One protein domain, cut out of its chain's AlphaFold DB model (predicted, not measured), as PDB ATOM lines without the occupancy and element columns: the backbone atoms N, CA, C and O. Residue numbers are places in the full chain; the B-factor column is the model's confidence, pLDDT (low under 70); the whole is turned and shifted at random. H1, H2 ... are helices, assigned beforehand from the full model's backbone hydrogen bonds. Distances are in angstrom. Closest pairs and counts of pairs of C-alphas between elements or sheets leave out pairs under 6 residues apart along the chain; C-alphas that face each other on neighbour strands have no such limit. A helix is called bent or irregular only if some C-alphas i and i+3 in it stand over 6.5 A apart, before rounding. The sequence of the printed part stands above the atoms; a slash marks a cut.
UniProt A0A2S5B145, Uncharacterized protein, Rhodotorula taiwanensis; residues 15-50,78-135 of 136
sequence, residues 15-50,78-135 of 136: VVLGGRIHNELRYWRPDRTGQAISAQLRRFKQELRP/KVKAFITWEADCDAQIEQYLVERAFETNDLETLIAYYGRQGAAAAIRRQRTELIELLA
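What this domain is: This is residues 15 to 50 and 78 to 135 of the 136 residues of an uncharacterized protein of Rhodotorula taiwanensis (UniProt A0A2S5B145). Helix H4 runs through the middle, with H1 beside it at a shallow tilt and the sharply kinked H5 packed across the later part of H4. H2 starts against the first part of H5 and slants back past H4 toward H1, while the short H3 and H6 lie far out toward opposite ends of the longest axis. Contacts between helices are few, with three pairs that touch. The printed part has 94 residues with six named helices, H1 to H6 in order, and no named strand; its class is all helix. It is compact, with a radius of gyration of the C-alphas of 13.8 A, and spans 42 by 29 by 21 A.

Where its parts are: H1, residues 17 to 27, begins at C-alpha 17 (-14.129, -48.422, -38.954) and is 16.0 A long. H2, residues 34 to 48, is 21.2 A long. After the cut comes H3, residues 78 to 83. H4, residues 85 to 103, runs 26.4 A from C-alpha 85 (-17.208, -44.400, -33.100) to C-alpha 103 (8.142, -49.957, -28.257). H5, residues 108 to 126, measures 17.2 A from first to last C-alpha. It is irregular, with C-alphas 113 and 116 8.9 A apart, and has a kink of 109 degrees near residue 116. H6, residues 128 to 132, ends at C-alpha 132 (1.362, -55.480, -10.792).

How they stand to each other: H4 touches H1 at a shallow tilt of 30 degrees, the same way; their closest C-alphas, of Ile 21 and Cys 89, are 7.0 A apart. H4 touches H5 with residues 94 to 101 alone, about perpendicular at 78 degrees, closest at the C-alphas of Leu 97 and Leu 110, 6.1 A. Residues 34 to 38 of H2 touch residues 109 to 113 of H5 at a steep tilt of 63 degrees; the closest C-alphas, of Gly 34 and Ala 112, are 4.3 A apart. The helix packing is mostly crossed, but only just, with 1 of these 3 pairs at a shallow tilt. H2 is close to but not clearly touching H4, with the C-alphas of Lys 45 and Cys 89 closest at 7.5 A. H2 is likewise close to but not clearly touching H1, with the C-alphas of Ile 21 and Leu 48 closest at 7.3 A. H3 and H4 meet only through their link. H6 is close to but not clearly touching H5, with the C-alphas of Arg 124 and Ile 131 closest at 7.0 A. Every O i to N i+4 pair is within hydrogen-bond range in H2, H3 and H4, against 6 of 7 in H1, 12 of 15 in H5 and 0 of 1 in H6, where 1 of 2 O i to N i+3 pairs is.

The domain as a whole: The two C-alphas farthest apart, of Pro 50 and Ala 135, are 42.1 A apart. Residues 51 to 77 are not printed, and C-alphas 50 and 78 are 11.4 A apart across the cut. Of the links that are printed whole, none is long. The mean pLDDT of the printed part is 73.4; 31 residues are under 70, among them residues 15 to 23 and 127 to 135.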
ATOM      1  N   VAL A  15     -19.071 -49.377 -42.309       48.72
ATOM      2  CA  VAL A  15     -18.482 -50.201 -41.233       48.72
ATOM      3  C   VAL A  15     -17.388 -51.139 -41.730       48.72
ATOM      4  O   VAL A  15     -17.571 -52.346 -41.835       48.72
ATOM      5  N   VAL A  16     -16.205 -50.560 -41.916       51.97
ATOM      6  CA  VAL A  16     -14.932 -51.180 -41.505       51.97
ATOM      7  C   VAL A  16     -14.137 -50.118 -40.732       51.97
ATOM      8  O   VAL A  16     -13.051 -49.710 -41.126       51.97
ATOM      9  N   LEU A  17     -14.721 -49.569 -39.660       55.53
ATOM     10  CA  LEU A  17     -14.129 -48.422 -38.954       55.53
ATOM     11  C   LEU A  17     -12.972 -48.847 -38.039       55.53
ATOM     12  O   LEU A  17     -11.910 -48.236 -38.096       55.53
ATOM     13  N   GLY A  18     -13.120 -49.939 -37.280       52.66
ATOM     14  CA  GLY A  18     -12.055 -50.425 -36.387       52.66
ATOM     15  C   GLY A  18     -10.799 -50.894 -37.132       52.66
ATOM     16  O   GLY A  18      -9.691 -50.480 -36.810       52.66
ATOM     17  N   GLY A  19     -10.961 -51.683 -38.202       58.00
ATOM     18  CA  GLY A  19      -9.823 -52.135 -39.015       58.00
ATOM     19  C   GLY A  19      -9.094 -50.989 -39.727       58.00
ATOM     20  O   GLY A  19      -7.875 -51.030 -39.877       58.00
ATOM     21  N   ARG A  20      -9.822 -49.941 -40.136       64.19
ATOM     22  CA  ARG A  20      -9.242 -48.770 -40.801       64.19
ATOM     23  C   ARG A  20      -8.463 -47.887 -39.826       64.19
ATOM     24  O   ARG A  20      -7.353 -47.500 -40.160       64.19
ATOM     25  N   ILE A  21      -8.982 -47.628 -38.624       68.12
ATOM     26  CA  ILE A  21      -8.279 -46.818 -37.610       68.12
ATOM     27  C   ILE A  21      -6.948 -47.475 -37.223       68.12
ATOM     28  O   ILE A  21      -5.912 -46.818 -37.288       68.12
ATOM     29  N   HIS A  22      -6.949 -48.774 -36.903       66.12
ATOM     30  CA  HIS A  22      -5.722 -49.499 -36.557       66.12
ATOM     31  C   HIS A  22      -4.689 -49.493 -37.701       66.12
ATOM     32  O   HIS A  22      -3.502 -49.247 -37.472       66.12
ATOM     33  N   ASN A  23      -5.130 -49.713 -38.946       68.00
ATOM     34  CA  ASN A  23      -4.242 -49.692 -40.111       68.00
ATOM     35  C   ASN A  23      -3.637 -48.306 -40.367       68.00
ATOM     36  O   ASN A  23      -2.444 -48.209 -40.639       68.00
ATOM     37  N   GLU A  24      -4.424 -47.237 -40.257       71.12
ATOM     38  CA  GLU A  24      -3.931 -45.871 -40.461       71.12
ATOM     39  C   GLU A  24      -2.985 -45.441 -39.325       71.12
ATOM     40  O   GLU A  24      -1.937 -44.845 -39.576       71.12
ATOM     41  N   LEU A  25      -3.274 -45.831 -38.075       72.44
ATOM     42  CA  LEU A  25      -2.381 -45.600 -36.934       72.44
ATOM     43  C   LEU A  25      -1.031 -46.310 -37.104       72.44
ATOM     44  O   LEU A  25       0.012 -45.722 -36.813       72.44
ATOM     45  N   ARG A  26      -1.006 -47.535 -37.646       69.62
ATOM     46  CA  ARG A  26       0.243 -48.274 -37.908       69.62
ATOM     47  C   ARG A  26       1.236 -47.469 -38.759       69.62
ATOM     48  O   ARG A  26       2.438 -47.509 -38.489       69.62
ATOM     49  N   TYR A  27       0.752 -46.729 -39.755       69.75
ATOM     50  CA  TYR A  27       1.593 -45.899 -40.631       69.75
ATOM     51  C   TYR A  27       1.746 -44.455 -40.150       69.75
ATOM     52  O   TYR A  27       2.606 -43.728 -40.648       69.75
ATOM     53  N   TRP A  28       0.964 -44.039 -39.155       71.56
ATOM     54  CA  TRP A  28       1.031 -42.698 -38.602       71.56
ATOM     55  C   TRP A  28       2.383 -42.442 -37.912       71.56
ATOM     56  O   TRP A  28       2.927 -43.259 -37.162       71.56
ATOM     57  N   ARG A  29       2.988 -41.285 -38.189       68.69
ATOM     58  CA  ARG A  29       4.260 -40.840 -37.605       68.69
ATOM     59  C   ARG A  29       4.028 -39.454 -36.997       68.69
ATOM     60  O   ARG A  29       4.044 -38.484 -37.748       68.69
ATOM     61  N   PRO A  30       3.764 -39.353 -35.681       65.75
ATOM     62  CA  PRO A  30       3.581 -38.058 -35.044       65.75
ATOM     63  C   PRO A  30       4.857 -37.222 -35.143       65.75
ATOM     64  O   PRO A  30       5.956 -37.729 -34.898       65.75
ATOM     65  N   ASP A  31       4.704 -35.935 -35.453       64.44
ATOM     66  CA  ASP A  31       5.782 -34.965 -35.248       64.44
ATOM     67  C   ASP A  31       5.988 -34.762 -33.745       64.44
ATOM     68  O   ASP A  31       5.026 -34.589 -33.004       64.44
ATOM     69  N   ARG A  32       7.238 -34.740 -33.272       59.12
ATOM     70  CA  ARG A  32       7.600 -34.766 -31.836       59.12
ATOM     71  C   ARG A  32       7.200 -33.525 -31.012       59.12
ATOM     72  O   ARG A  32       7.620 -33.388 -29.870       59.12
ATOM     73  N   THR A  33       6.404 -32.599 -31.548       58.09
ATOM     74  CA  THR A  33       5.973 -31.391 -30.821       58.09
ATOM     75  C   THR A  33       4.488 -31.463 -30.450       58.09
ATOM     76  O   THR A  33       3.632 -31.755 -31.282       58.09
ATOM     77  N   GLY A  34       4.147 -31.184 -29.187       55.59
ATOM     78  CA  GLY A  34       2.799 -31.434 -28.642       55.59
ATOM     79  C   GLY A  34       1.635 -30.720 -29.330       55.59
ATOM     80  O   GLY A  34       0.543 -31.284 -29.448       55.59
ATOM     81  N   GLN A  35       1.861 -29.511 -29.852       60.09
ATOM     82  CA  GLN A  35       0.851 -28.813 -30.656       60.09
ATOM     83  C   GLN A  35       0.628 -29.473 -32.023       60.09
ATOM     84  O   GLN A  35      -0.511 -29.504 -32.494       60.09
ATOM     85  N   ALA A  36       1.668 -30.045 -32.636       70.00
ATOM     86  CA  ALA A  36       1.546 -30.753 -33.906       70.00
ATOM     87  C   ALA A  36       0.749 -32.053 -33.739       70.00
ATOM     88  O   ALA A  36      -0.156 -32.314 -34.529       70.00
ATOM     89  N   ILE A  37       0.987 -32.804 -32.659       74.75
ATOM     90  CA  ILE A  37       0.300 -34.078 -32.378       74.75
ATOM     91  C   ILE A  37      -1.202 -33.873 -32.181       74.75
ATOM     92  O   ILE A  37      -2.015 -34.563 -32.796       74.75
ATOM     93  N   SER A  38      -1.591 -32.888 -31.368       75.31
ATOM     94  CA  SER A  38      -3.007 -32.604 -31.106       75.31
ATOM     95  C   SER A  38      -3.758 -32.188 -32.375       75.31
ATOM     96  O   SER A  38      -4.905 -32.588 -32.587       75.31
ATOM     97  N   ALA A  39      -3.115 -31.402 -33.244       78.44
ATOM     98  CA  ALA A  39      -3.684 -30.998 -34.527       78.44
ATOM     99  C   ALA A  39      -3.745 -32.163 -35.532       78.44
ATOM    100  O   ALA A  39      -4.757 -32.318 -36.216       78.44
ATOM    101  N   GLN A  40      -2.705 -33.000 -35.591       79.12
ATOM    102  CA  GLN A  40      -2.650 -34.197 -36.436       79.12
ATOM    103  C   GLN A  40      -3.738 -35.200 -36.047       79.12
ATOM    104  O   GLN A  40      -4.501 -35.620 -36.911       79.12
ATOM    105  N   LEU A  41      -3.896 -35.505 -34.757       78.62
ATOM    106  CA  LEU A  41      -4.945 -36.410 -34.280       78.62
ATOM    107  C   LEU A  41      -6.347 -35.839 -34.498       78.62
ATOM    108  O   LEU A  41      -7.269 -36.576 -34.830       78.62
ATOM    109  N   ARG A  42      -6.528 -34.518 -34.372       82.12
ATOM    110  CA  ARG A  42      -7.809 -33.884 -34.713       82.12
ATOM    111  C   ARG A  42      -8.145 -34.057 -36.196       82.12
ATOM    112  O   ARG A  42      -9.287 -34.383 -36.504       82.12
ATOM    113  N   ARG A  43      -7.178 -33.852 -37.097       80.50
ATOM    114  CA  ARG A  43      -7.360 -34.069 -38.544       80.50
ATOM    115  C   ARG A  43      -7.636 -35.535 -38.858       80.50
ATOM    116  O   ARG A  43      -8.622 -35.823 -39.518       80.50
ATOM    117  N   PHE A  44      -6.858 -36.439 -38.275       81.56
ATOM    118  CA  PHE A  44      -7.050 -37.884 -38.380       81.56
ATOM    119  C   PHE A  44      -8.475 -38.306 -37.991       81.56
ATOM    120  O   PHE A  44      -9.168 -38.975 -38.755       81.56
ATOM    121  N   LYS A  45      -8.969 -37.833 -36.835       81.19
ATOM    122  CA  LYS A  45     -10.354 -38.073 -36.407       81.19
ATOM    123  C   LYS A  45     -11.364 -37.489 -37.398       81.19
ATOM    124  O   LYS A  45     -12.378 -38.116 -37.664       81.19
ATOM    125  N   GLN A  46     -11.125 -36.302 -37.953       81.25
ATOM    126  CA  GLN A  46     -12.035 -35.710 -38.939       81.25
ATOM    127  C   GLN A  46     -12.086 -36.508 -40.249       81.25
ATOM    128  O   GLN A  46     -13.176 -36.702 -40.780       81.25
ATOM    129  N   GLU A  47     -10.945 -36.991 -40.737       79.56
ATOM    130  CA  GLU A  47     -10.832 -37.772 -41.978       79.56
ATOM    131  C   GLU A  47     -11.470 -39.158 -41.862       79.56
ATOM    132  O   GLU A  47     -12.066 -39.658 -42.816       79.56
ATOM    133  N   LEU A  48     -11.373 -39.774 -40.683       76.00
ATOM    134  CA  LEU A  48     -11.934 -41.098 -40.416       76.00
ATOM    135  C   LEU A  48     -13.354 -41.061 -39.861       76.00
ATOM    136  O   LEU A  48     -13.956 -42.121 -39.666       76.00
ATOM    137  N   ARG A  49     -13.899 -39.864 -39.614       76.06
ATOM    138  CA  ARG A  49     -15.251 -39.709 -39.091       76.06
ATOM    139  C   ARG A  49     -16.247 -40.297 -40.093       76.06
ATOM    140  O   ARG A  49     -16.307 -39.827 -41.230       76.06
ATOM    141  N   PRO A  50     -17.079 -41.266 -39.688       72.25
ATOM    142  CA  PRO A  50     -18.133 -41.764 -40.551       72.25
ATOM    143  C   PRO A  50     -19.117 -40.638 -40.876       72.25
ATOM    144  O   PRO A  50     -19.494 -39.839 -40.010       72.25
ATOM    145  N   LYS A  78     -23.836 -52.499 -36.494       65.62
ATOM    146  CA  LYS A  78     -23.417 -51.411 -37.403       65.62
ATOM    147  C   LYS A  78     -23.777 -50.017 -36.884       65.62
ATOM    148  O   LYS A  78     -22.994 -49.082 -37.011       65.62
ATOM    149  N   VAL A  79     -24.955 -49.890 -36.281       67.19
ATOM    150  CA  VAL A  79     -25.466 -48.632 -35.719       67.19
ATOM    151  C   VAL A  79     -24.768 -48.326 -34.404       67.19
ATOM    152  O   VAL A  79     -24.384 -47.185 -34.158       67.19
ATOM    153  N   LYS A  80     -24.519 -49.367 -33.602       66.81
ATOM    154  CA  LYS A  80     -23.705 -49.262 -32.394       66.81
ATOM    155  C   LYS A  80     -22.309 -48.725 -32.718       66.81
ATOM    156  O   LYS A  80     -21.912 -47.739 -32.117       66.81
ATOM    157  N   ALA A  81     -21.635 -49.282 -33.727       65.56
ATOM    158  CA  ALA A  81     -20.307 -48.835 -34.153       65.56
ATOM    159  C   ALA A  81     -20.267 -47.370 -34.617       65.56
ATOM    160  O   ALA A  81     -19.234 -46.721 -34.503       65.56
ATOM    161  N   PHE A  82     -21.369 -46.834 -35.145       71.06
ATOM    162  CA  PHE A  82     -21.463 -45.416 -35.490       71.06
ATOM    163  C   PHE A  82     -21.609 -44.527 -34.255       71.06
ATOM    164  O   PHE A  82     -20.913 -43.522 -34.118       71.06
ATOM    165  N   ILE A  83     -22.518 -44.918 -33.365       70.56
ATOM    166  CA  ILE A  83     -22.800 -44.238 -32.101       70.56
ATOM    167  C   ILE A  83     -21.539 -44.152 -31.241       70.56
ATOM    168  O   ILE A  83     -21.229 -43.093 -30.699       70.56
ATOM    169  N   THR A  84     -20.812 -45.263 -31.121       73.31
ATOM    170  CA  THR A  84     -19.628 -45.369 -30.266       73.31
ATOM    171  C   THR A  84     -18.344 -44.980 -30.982       73.31
ATOM    172  O   THR A  84     -17.304 -44.945 -30.337       73.31
ATOM    173  N   TRP A  85     -18.396 -44.622 -32.274       77.94
ATOM    174  CA  TRP A  85     -17.208 -44.400 -33.100       77.94
ATOM    175  C   TRP A  85     -16.199 -43.441 -32.466       77.94
ATOM    176  O   TRP A  85     -15.003 -43.702 -32.506       77.94
ATOM    177  N   GLU A  86     -16.665 -42.328 -31.893       78.62
ATOM    178  CA  GLU A  86     -15.773 -41.322 -31.305       78.62
ATOM    179  C   GLU A  86     -15.039 -41.888 -30.081       78.62
ATOM    180  O   GLU A  86     -13.822 -41.762 -29.986       78.62
ATOM    181  N   ALA A  87     -15.749 -42.612 -29.211       80.25
ATOM    182  CA  ALA A  87     -15.153 -43.293 -28.064       80.25
ATOM    183  C   ALA A  87     -14.219 -44.444 -28.485       80.25
ATOM    184  O   ALA A  87     -13.124 -44.579 -27.943       80.25
ATOM    185  N   ASP A  88     -14.615 -45.238 -29.482       79.00
ATOM    186  CA  ASP A  88     -13.824 -46.361 -29.996       79.00
ATOM    187  C   ASP A  88     -12.549 -45.883 -30.708       79.00
ATOM    188  O   ASP A  88     -11.498 -46.522 -30.618       79.00
ATOM    189  N   CYS A  89     -12.626 -44.754 -31.417       81.38
ATOM    190  CA  CYS A  89     -11.487 -44.100 -32.054       81.38
ATOM    191  C   CYS A  89     -10.516 -43.558 -31.002       81.38
ATOM    192  O   CYS A  89      -9.310 -43.782 -31.101       81.38
ATOM    193  N   ASP A  90     -11.038 -42.912 -29.960       84.31
ATOM    194  CA  ASP A  90     -10.239 -42.392 -28.852       84.31
ATOM    195  C   ASP A  90      -9.516 -43.510 -28.097       84.31
ATOM    196  O   ASP A  90      -8.324 -43.378 -27.812       84.31
ATOM    197  N   ALA A  91     -10.196 -44.631 -27.849       83.44
ATOM    198  CA  ALA A  91      -9.601 -45.809 -27.225       83.44
ATOM    199  C   ALA A  91      -8.474 -46.415 -28.079       83.44
ATOM    200  O   ALA A  91      -7.413 -46.742 -27.552       83.44
ATOM    201  N   GLN A  92      -8.664 -46.517 -29.398       82.62
ATOM    202  CA  GLN A  92      -7.645 -47.055 -30.306       82.62
ATOM    203  C   GLN A  92      -6.434 -46.125 -30.459       82.62
ATOM    204  O   GLN A  92      -5.300 -46.598 -30.514       82.62
ATOM    205  N   ILE A  93      -6.651 -44.806 -30.493       84.38
ATOM    206  CA  ILE A  93      -5.569 -43.812 -30.477       84.38
ATOM    207  C   ILE A  93      -4.785 -43.905 -29.166       84.38
ATOM    208  O   ILE A  93      -3.556 -43.898 -29.195       84.38
ATOM    209  N   GLU A  94      -5.476 -44.011 -28.028       87.06
ATOM    210  CA  GLU A  94      -4.835 -44.172 -26.723       87.06
ATOM    211  C   GLU A  94      -3.973 -45.434 -26.680       87.06
ATOM    212  O   GLU A  94      -2.790 -45.353 -26.347       87.06
ATOM    213  N   GLN A  95      -4.545 -46.578 -27.065       85.69
ATOM    214  CA  GLN A  95      -3.843 -47.856 -27.119       85.69
ATOM    215  C   GLN A  95      -2.582 -47.755 -27.984       85.69
ATOM    216  O   GLN A  95      -1.492 -48.081 -27.520       85.69
ATOM    217  N   TYR A  96      -2.708 -47.223 -29.201       83.75
ATOM    218  CA  TYR A  96      -1.581 -47.052 -30.113       83.75
ATOM    219  C   TYR A  96      -0.475 -46.160 -29.536       83.75
ATOM    220  O   TYR A  96       0.709 -46.483 -29.634       83.75
ATOM    221  N   LEU A  97      -0.842 -45.019 -28.943       84.56
ATOM    222  CA  LEU A  97       0.130 -44.097 -28.358       84.56
ATOM    223  C   LEU A  97       0.877 -44.744 -27.192       84.56
ATOM    224  O   LEU A  97       2.081 -44.528 -27.049       84.56
ATOM    225  N   VAL A  98       0.179 -45.535 -26.375       86.75
ATOM    226  CA  VAL A  98       0.782 -46.284 -25.273       86.75
ATOM    227  C   VAL A  98       1.712 -47.375 -25.806       86.75
ATOM    228  O   VAL A  98       2.871 -47.418 -25.401       86.75
ATOM    229  N   GLU A  99       1.250 -48.218 -26.733       85.38
ATOM    230  CA  GLU A  99       2.055 -49.281 -27.351       85.38
ATOM    231  C   GLU A  99       3.336 -48.722 -27.967       85.38
ATOM    232  O   GLU A  99       4.433 -49.170 -27.635       85.38
ATOM    233  N   ARG A 100       3.213 -47.664 -28.772       81.31
ATOM    234  CA  ARG A 100       4.357 -47.008 -29.400       81.31
ATOM    235  C   ARG A 100       5.334 -46.439 -28.376       81.31
ATOM    236  O   ARG A 100       6.537 -46.584 -28.560       81.31
ATOM    237  N   ALA A 101       4.840 -45.818 -27.305       83.56
ATOM    238  CA  ALA A 101       5.700 -45.275 -26.260       83.56
ATOM    239  C   ALA A 101       6.535 -46.367 -25.569       83.56
ATOM    240  O   ALA A 101       7.699 -46.128 -25.244       83.56
ATOM    241  N   PHE A 102       5.974 -47.569 -25.397       84.00
ATOM    242  CA  PHE A 102       6.705 -48.733 -24.891       84.00
ATOM    243  C   PHE A 102       7.682 -49.311 -25.919       84.00
ATOM    244  O   PHE A 102       8.820 -49.605 -25.563       84.00
ATOM    245  N   GLU A 103       7.278 -49.445 -27.184       82.88
ATOM    246  CA  GLU A 103       8.142 -49.957 -28.257       82.88
ATOM    247  C   GLU A 103       9.375 -49.074 -28.488       82.88
ATOM    248  O   GLU A 103      10.470 -49.584 -28.723       82.88
ATOM    249  N   THR A 104       9.217 -47.750 -28.416       80.88
ATOM    250  CA  THR A 104      10.310 -46.798 -28.655       80.88
ATOM    251  C   THR A 104      10.990 -46.311 -27.379       80.88
ATOM    252  O   THR A 104      11.932 -45.528 -27.473       80.88
ATOM    253  N   ASN A 105      10.522 -46.747 -26.203       81.06
ATOM    254  CA  ASN A 105      10.933 -46.239 -24.889       81.06
ATOM    255  C   ASN A 105      10.898 -44.694 -24.809       81.06
ATOM    256  O   ASN A 105      11.791 -44.059 -24.248       81.06
ATOM    257  N   ASP A 106       9.878 -44.088 -25.423       81.12
ATOM    258  CA  ASP A 106       9.730 -42.637 -25.572       81.12
ATOM    259  C   ASP A 106       8.299 -42.218 -25.212       81.12
ATOM    260  O   ASP A 106       7.343 -42.469 -25.947       81.12
ATOM    261  N   LEU A 107       8.160 -41.561 -24.059       82.81
ATOM    262  CA  LEU A 107       6.880 -41.078 -23.541       82.81
ATOM    263  C   LEU A 107       6.549 -39.650 -23.998       82.81
ATOM    264  O   LEU A 107       5.473 -39.155 -23.657       82.81
ATOM    265  N   GLU A 108       7.427 -38.966 -24.741       83.88
ATOM    266  CA  GLU A 108       7.255 -37.548 -25.075       83.88
ATOM    267  C   GLU A 108       5.962 -37.307 -25.851       83.88
ATOM    268  O   GLU A 108       5.196 -36.418 -25.497       83.88
ATOM    269  N   THR A 109       5.657 -38.150 -26.841       80.31
ATOM    270  CA  THR A 109       4.422 -38.046 -27.644       80.31
ATOM    271  C   THR A 109       3.168 -38.203 -26.775       80.31
ATOM    272  O   THR A 109       2.205 -37.445 -26.911       80.31
ATOM    273  N   LEU A 110       3.190 -39.161 -25.844       83.00
ATOM    274  CA  LEU A 110       2.069 -39.444 -24.949       83.00
ATOM    275  C   LEU A 110       1.860 -38.304 -23.936       83.00
ATOM    276  O   LEU A 110       0.731 -37.864 -23.721       83.00
ATOM    277  N   ILE A 111       2.949 -37.782 -23.358       85.31
ATOM    278  CA  ILE A 111       2.938 -36.636 -22.433       85.31
ATOM    279  C   ILE A 111       2.513 -35.361 -23.156       85.31
ATOM    280  O   ILE A 111       1.786 -34.548 -22.592       85.31
ATOM    281  N   ALA A 112       2.946 -35.173 -24.396       81.75
ATOM    282  CA  ALA A 112       2.623 -33.991 -25.171       81.75
ATOM    283  C   ALA A 112       1.137 -33.941 -25.568       81.75
ATOM    284  O   ALA A 112       0.579 -32.851 -25.680       81.75
ATOM    285  N   TYR A 113       0.493 -35.101 -25.739       82.62
ATOM    286  CA  TYR A 113      -0.932 -35.192 -26.055       82.62
ATOM    287  C   TYR A 113      -1.838 -35.157 -24.815       82.62
ATOM    288  O   TYR A 113      -2.794 -34.386 -24.774       82.62
ATOM    289  N   TYR A 114      -1.538 -35.955 -23.786       83.12
ATOM    290  CA  TYR A 114      -2.395 -36.087 -22.599       83.12
ATOM    291  C   TYR A 114      -1.956 -35.232 -21.400       83.12
ATOM    292  O   TYR A 114      -2.628 -35.207 -20.366       83.12
ATOM    293  N   GLY A 115      -0.804 -34.567 -21.482       84.81
ATOM    294  CA  GLY A 115      -0.107 -34.056 -20.306       84.81
ATOM    295  C   GLY A 115       0.488 -35.192 -19.465       84.81
ATOM    296  O   GLY A 115       0.179 -36.372 -19.638       84.81
ATOM    297  N   ARG A 116       1.343 -34.851 -18.498       83.56
ATOM    298  CA  ARG A 116       2.061 -35.859 -17.695       83.56
ATOM    299  C   ARG A 116       1.128 -36.758 -16.876       83.56
ATOM    300  O   ARG A 116       1.328 -37.968 -16.824       83.56
ATOM    301  N   GLN A 117       0.100 -36.177 -16.255       85.75
ATOM    302  CA  GLN A 117      -0.880 -36.937 -15.472       85.75
ATOM    303  C   GLN A 117      -1.809 -37.771 -16.361       85.75
ATOM    304  O   GLN A 117      -2.090 -38.924 -16.039       85.75
ATOM    305  N   GLY A 118      -2.247 -37.220 -17.496       83.62
ATOM    306  CA  GLY A 118      -3.089 -37.950 -18.439       83.62
ATOM    307  C   GLY A 118      -2.349 -39.116 -19.096       83.62
ATOM    308  O   GLY A 118      -2.933 -40.185 -19.237       83.62
ATOM    309  N   ALA A 119      -1.054 -38.962 -19.390       85.19
ATOM    310  CA  ALA A 119      -0.202 -40.037 -19.896       85.19
ATOM    311  C   ALA A 119      -0.095 -41.200 -18.897       85.19
ATOM    312  O   ALA A 119      -0.280 -42.356 -19.270       85.19
ATOM    313  N   ALA A 120       0.121 -40.905 -17.610       83.38
ATOM    314  CA  ALA A 120       0.130 -41.929 -16.567       83.38
ATOM    315  C   ALA A 120      -1.228 -42.645 -16.450       83.38
ATOM    316  O   ALA A 120      -1.278 -43.861 -16.281       83.38
ATOM    317  N   ALA A 121      -2.336 -41.908 -16.572       85.94
ATOM    318  CA  ALA A 121      -3.673 -42.490 -16.546       85.94
ATOM    319  C   ALA A 121      -3.955 -43.367 -17.782       85.94
ATOM    320  O   ALA A 121      -4.538 -44.437 -17.634       85.94
ATOM    321  N   ALA A 122      -3.509 -42.950 -18.971       85.38
ATOM    322  CA  ALA A 122      -3.619 -43.725 -20.207       85.38
ATOM    323  C   ALA A 122      -2.842 -45.044 -20.116       85.38
ATOM    324  O   ALA A 122      -3.395 -46.104 -20.391       85.38
ATOM    325  N   ILE A 123      -1.598 -45.004 -19.622       84.94
ATOM    326  CA  ILE A 123      -0.800 -46.218 -19.390       84.94
ATOM    327  C   ILE A 123      -1.525 -47.162 -18.427       84.94
ATOM    328  O   ILE A 123      -1.636 -48.349 -18.713       84.94
ATOM    329  N   ARG A 124      -2.071 -46.644 -17.319       84.06
ATOM    330  CA  ARG A 124      -2.814 -47.459 -16.344       84.06
ATOM    331  C   ARG A 124      -4.057 -48.121 -16.937       84.06
ATOM    332  O   ARG A 124      -4.341 -49.255 -16.582       84.06
ATOM    333  N   ARG A 125      -4.791 -47.428 -17.816       84.38
ATOM    334  CA  ARG A 125      -5.985 -47.974 -18.484       84.38
ATOM    335  C   ARG A 125      -5.647 -49.071 -19.490       84.38
ATOM    336  O   ARG A 125      -6.363 -50.061 -19.559       84.38
ATOM    337  N   GLN A 126      -4.583 -48.881 -20.268       81.81
ATOM    338  CA  GLN A 126      -4.213 -49.789 -21.360       81.81
ATOM    339  C   GLN A 126      -3.352 -50.966 -20.898       81.81
ATOM    340  O   GLN A 126      -3.300 -52.006 -21.547       81.81
ATOM    341  N   ARG A 127      -2.633 -50.805 -19.785       69.31
ATOM    342  CA  ARG A 127      -1.709 -51.801 -19.240       69.31
ATOM    343  C   ARG A 127      -2.009 -52.028 -17.768       69.31
ATOM    344  O   ARG A 127      -1.140 -51.842 -16.917       69.31
ATOM    345  N   THR A 128      -3.233 -52.456 -17.477       60.31
ATOM    346  CA  THR A 128      -3.636 -52.903 -16.135       60.31
ATOM    347  C   THR A 128      -2.629 -53.917 -15.568       60.31
ATOM    348  O   THR A 128      -2.278 -53.846 -14.396       60.31
ATOM    349  N   GLU A 129      -2.060 -54.765 -16.430       52.66
ATOM    350  CA  GLU A 129      -1.077 -55.806 -16.093       52.66
ATOM    351  C   GLU A 129       0.333 -55.272 -15.740       52.66
ATOM    352  O   GLU A 129       1.108 -55.962 -15.090       52.66
ATOM    353  N   LEU A 130       0.691 -54.030 -16.108       49.88
ATOM    354  CA  LEU A 130       1.980 -53.423 -15.721       49.88
ATOM    355  C   LEU A 130       1.950 -52.773 -14.329       49.88
ATOM    356  O   LEU A 130       3.009 -52.459 -13.787       49.88
ATOM    357  N   ILE A 131       0.767 -52.554 -13.748       45.97
ATOM    358  CA  ILE A 131       0.641 -52.036 -12.377       45.97
ATOM    359  C   ILE A 131       1.108 -53.094 -11.366       45.97
ATOM    360  O   ILE A 131       1.720 -52.730 -10.366       45.97
ATOM    361  N   GLU A 132       0.895 -54.382 -11.651       42.75
ATOM    362  CA  GLU A 132       1.362 -55.480 -10.792       42.75
ATOM    363  C   GLU A 132       2.897 -55.585 -10.756       42.75
ATOM    364  O   GLU A 132       3.466 -55.888  -9.715       42.75
ATOM    365  N   LEU A 133       3.587 -55.221 -11.843       37.34
ATOM    366  CA  LEU A 133       5.057 -55.219 -11.938       37.34
ATOM    367  C   LEU A 133       5.743 -54.000 -11.289       37.34
ATOM    368  O   LEU A 133       6.966 -53.972 -11.197       37.34
ATOM    369  N   LEU A 134       4.985 -52.983 -10.864       37.97
ATOM    370  CA  LEU A 134       5.490 -51.813 -10.121       37.97
ATOM    371  C   LEU A 134       5.166 -51.888  -8.617       37.97
ATOM    372  O   LEU A 134       5.396 -50.916  -7.895       37.97
ATOM    373  N   ALA A 135       4.589 -53.006  -8.169       40.50
ATOM    374  CA  ALA A 135       4.197 -53.256  -6.785       40.50
ATOM    375  C   ALA A 135       5.184 -54.156  -6.006       40.50
ATOM    376  O   ALA A 135       4.891 -54.485  -4.857       40.50
TER     377      ALA A 135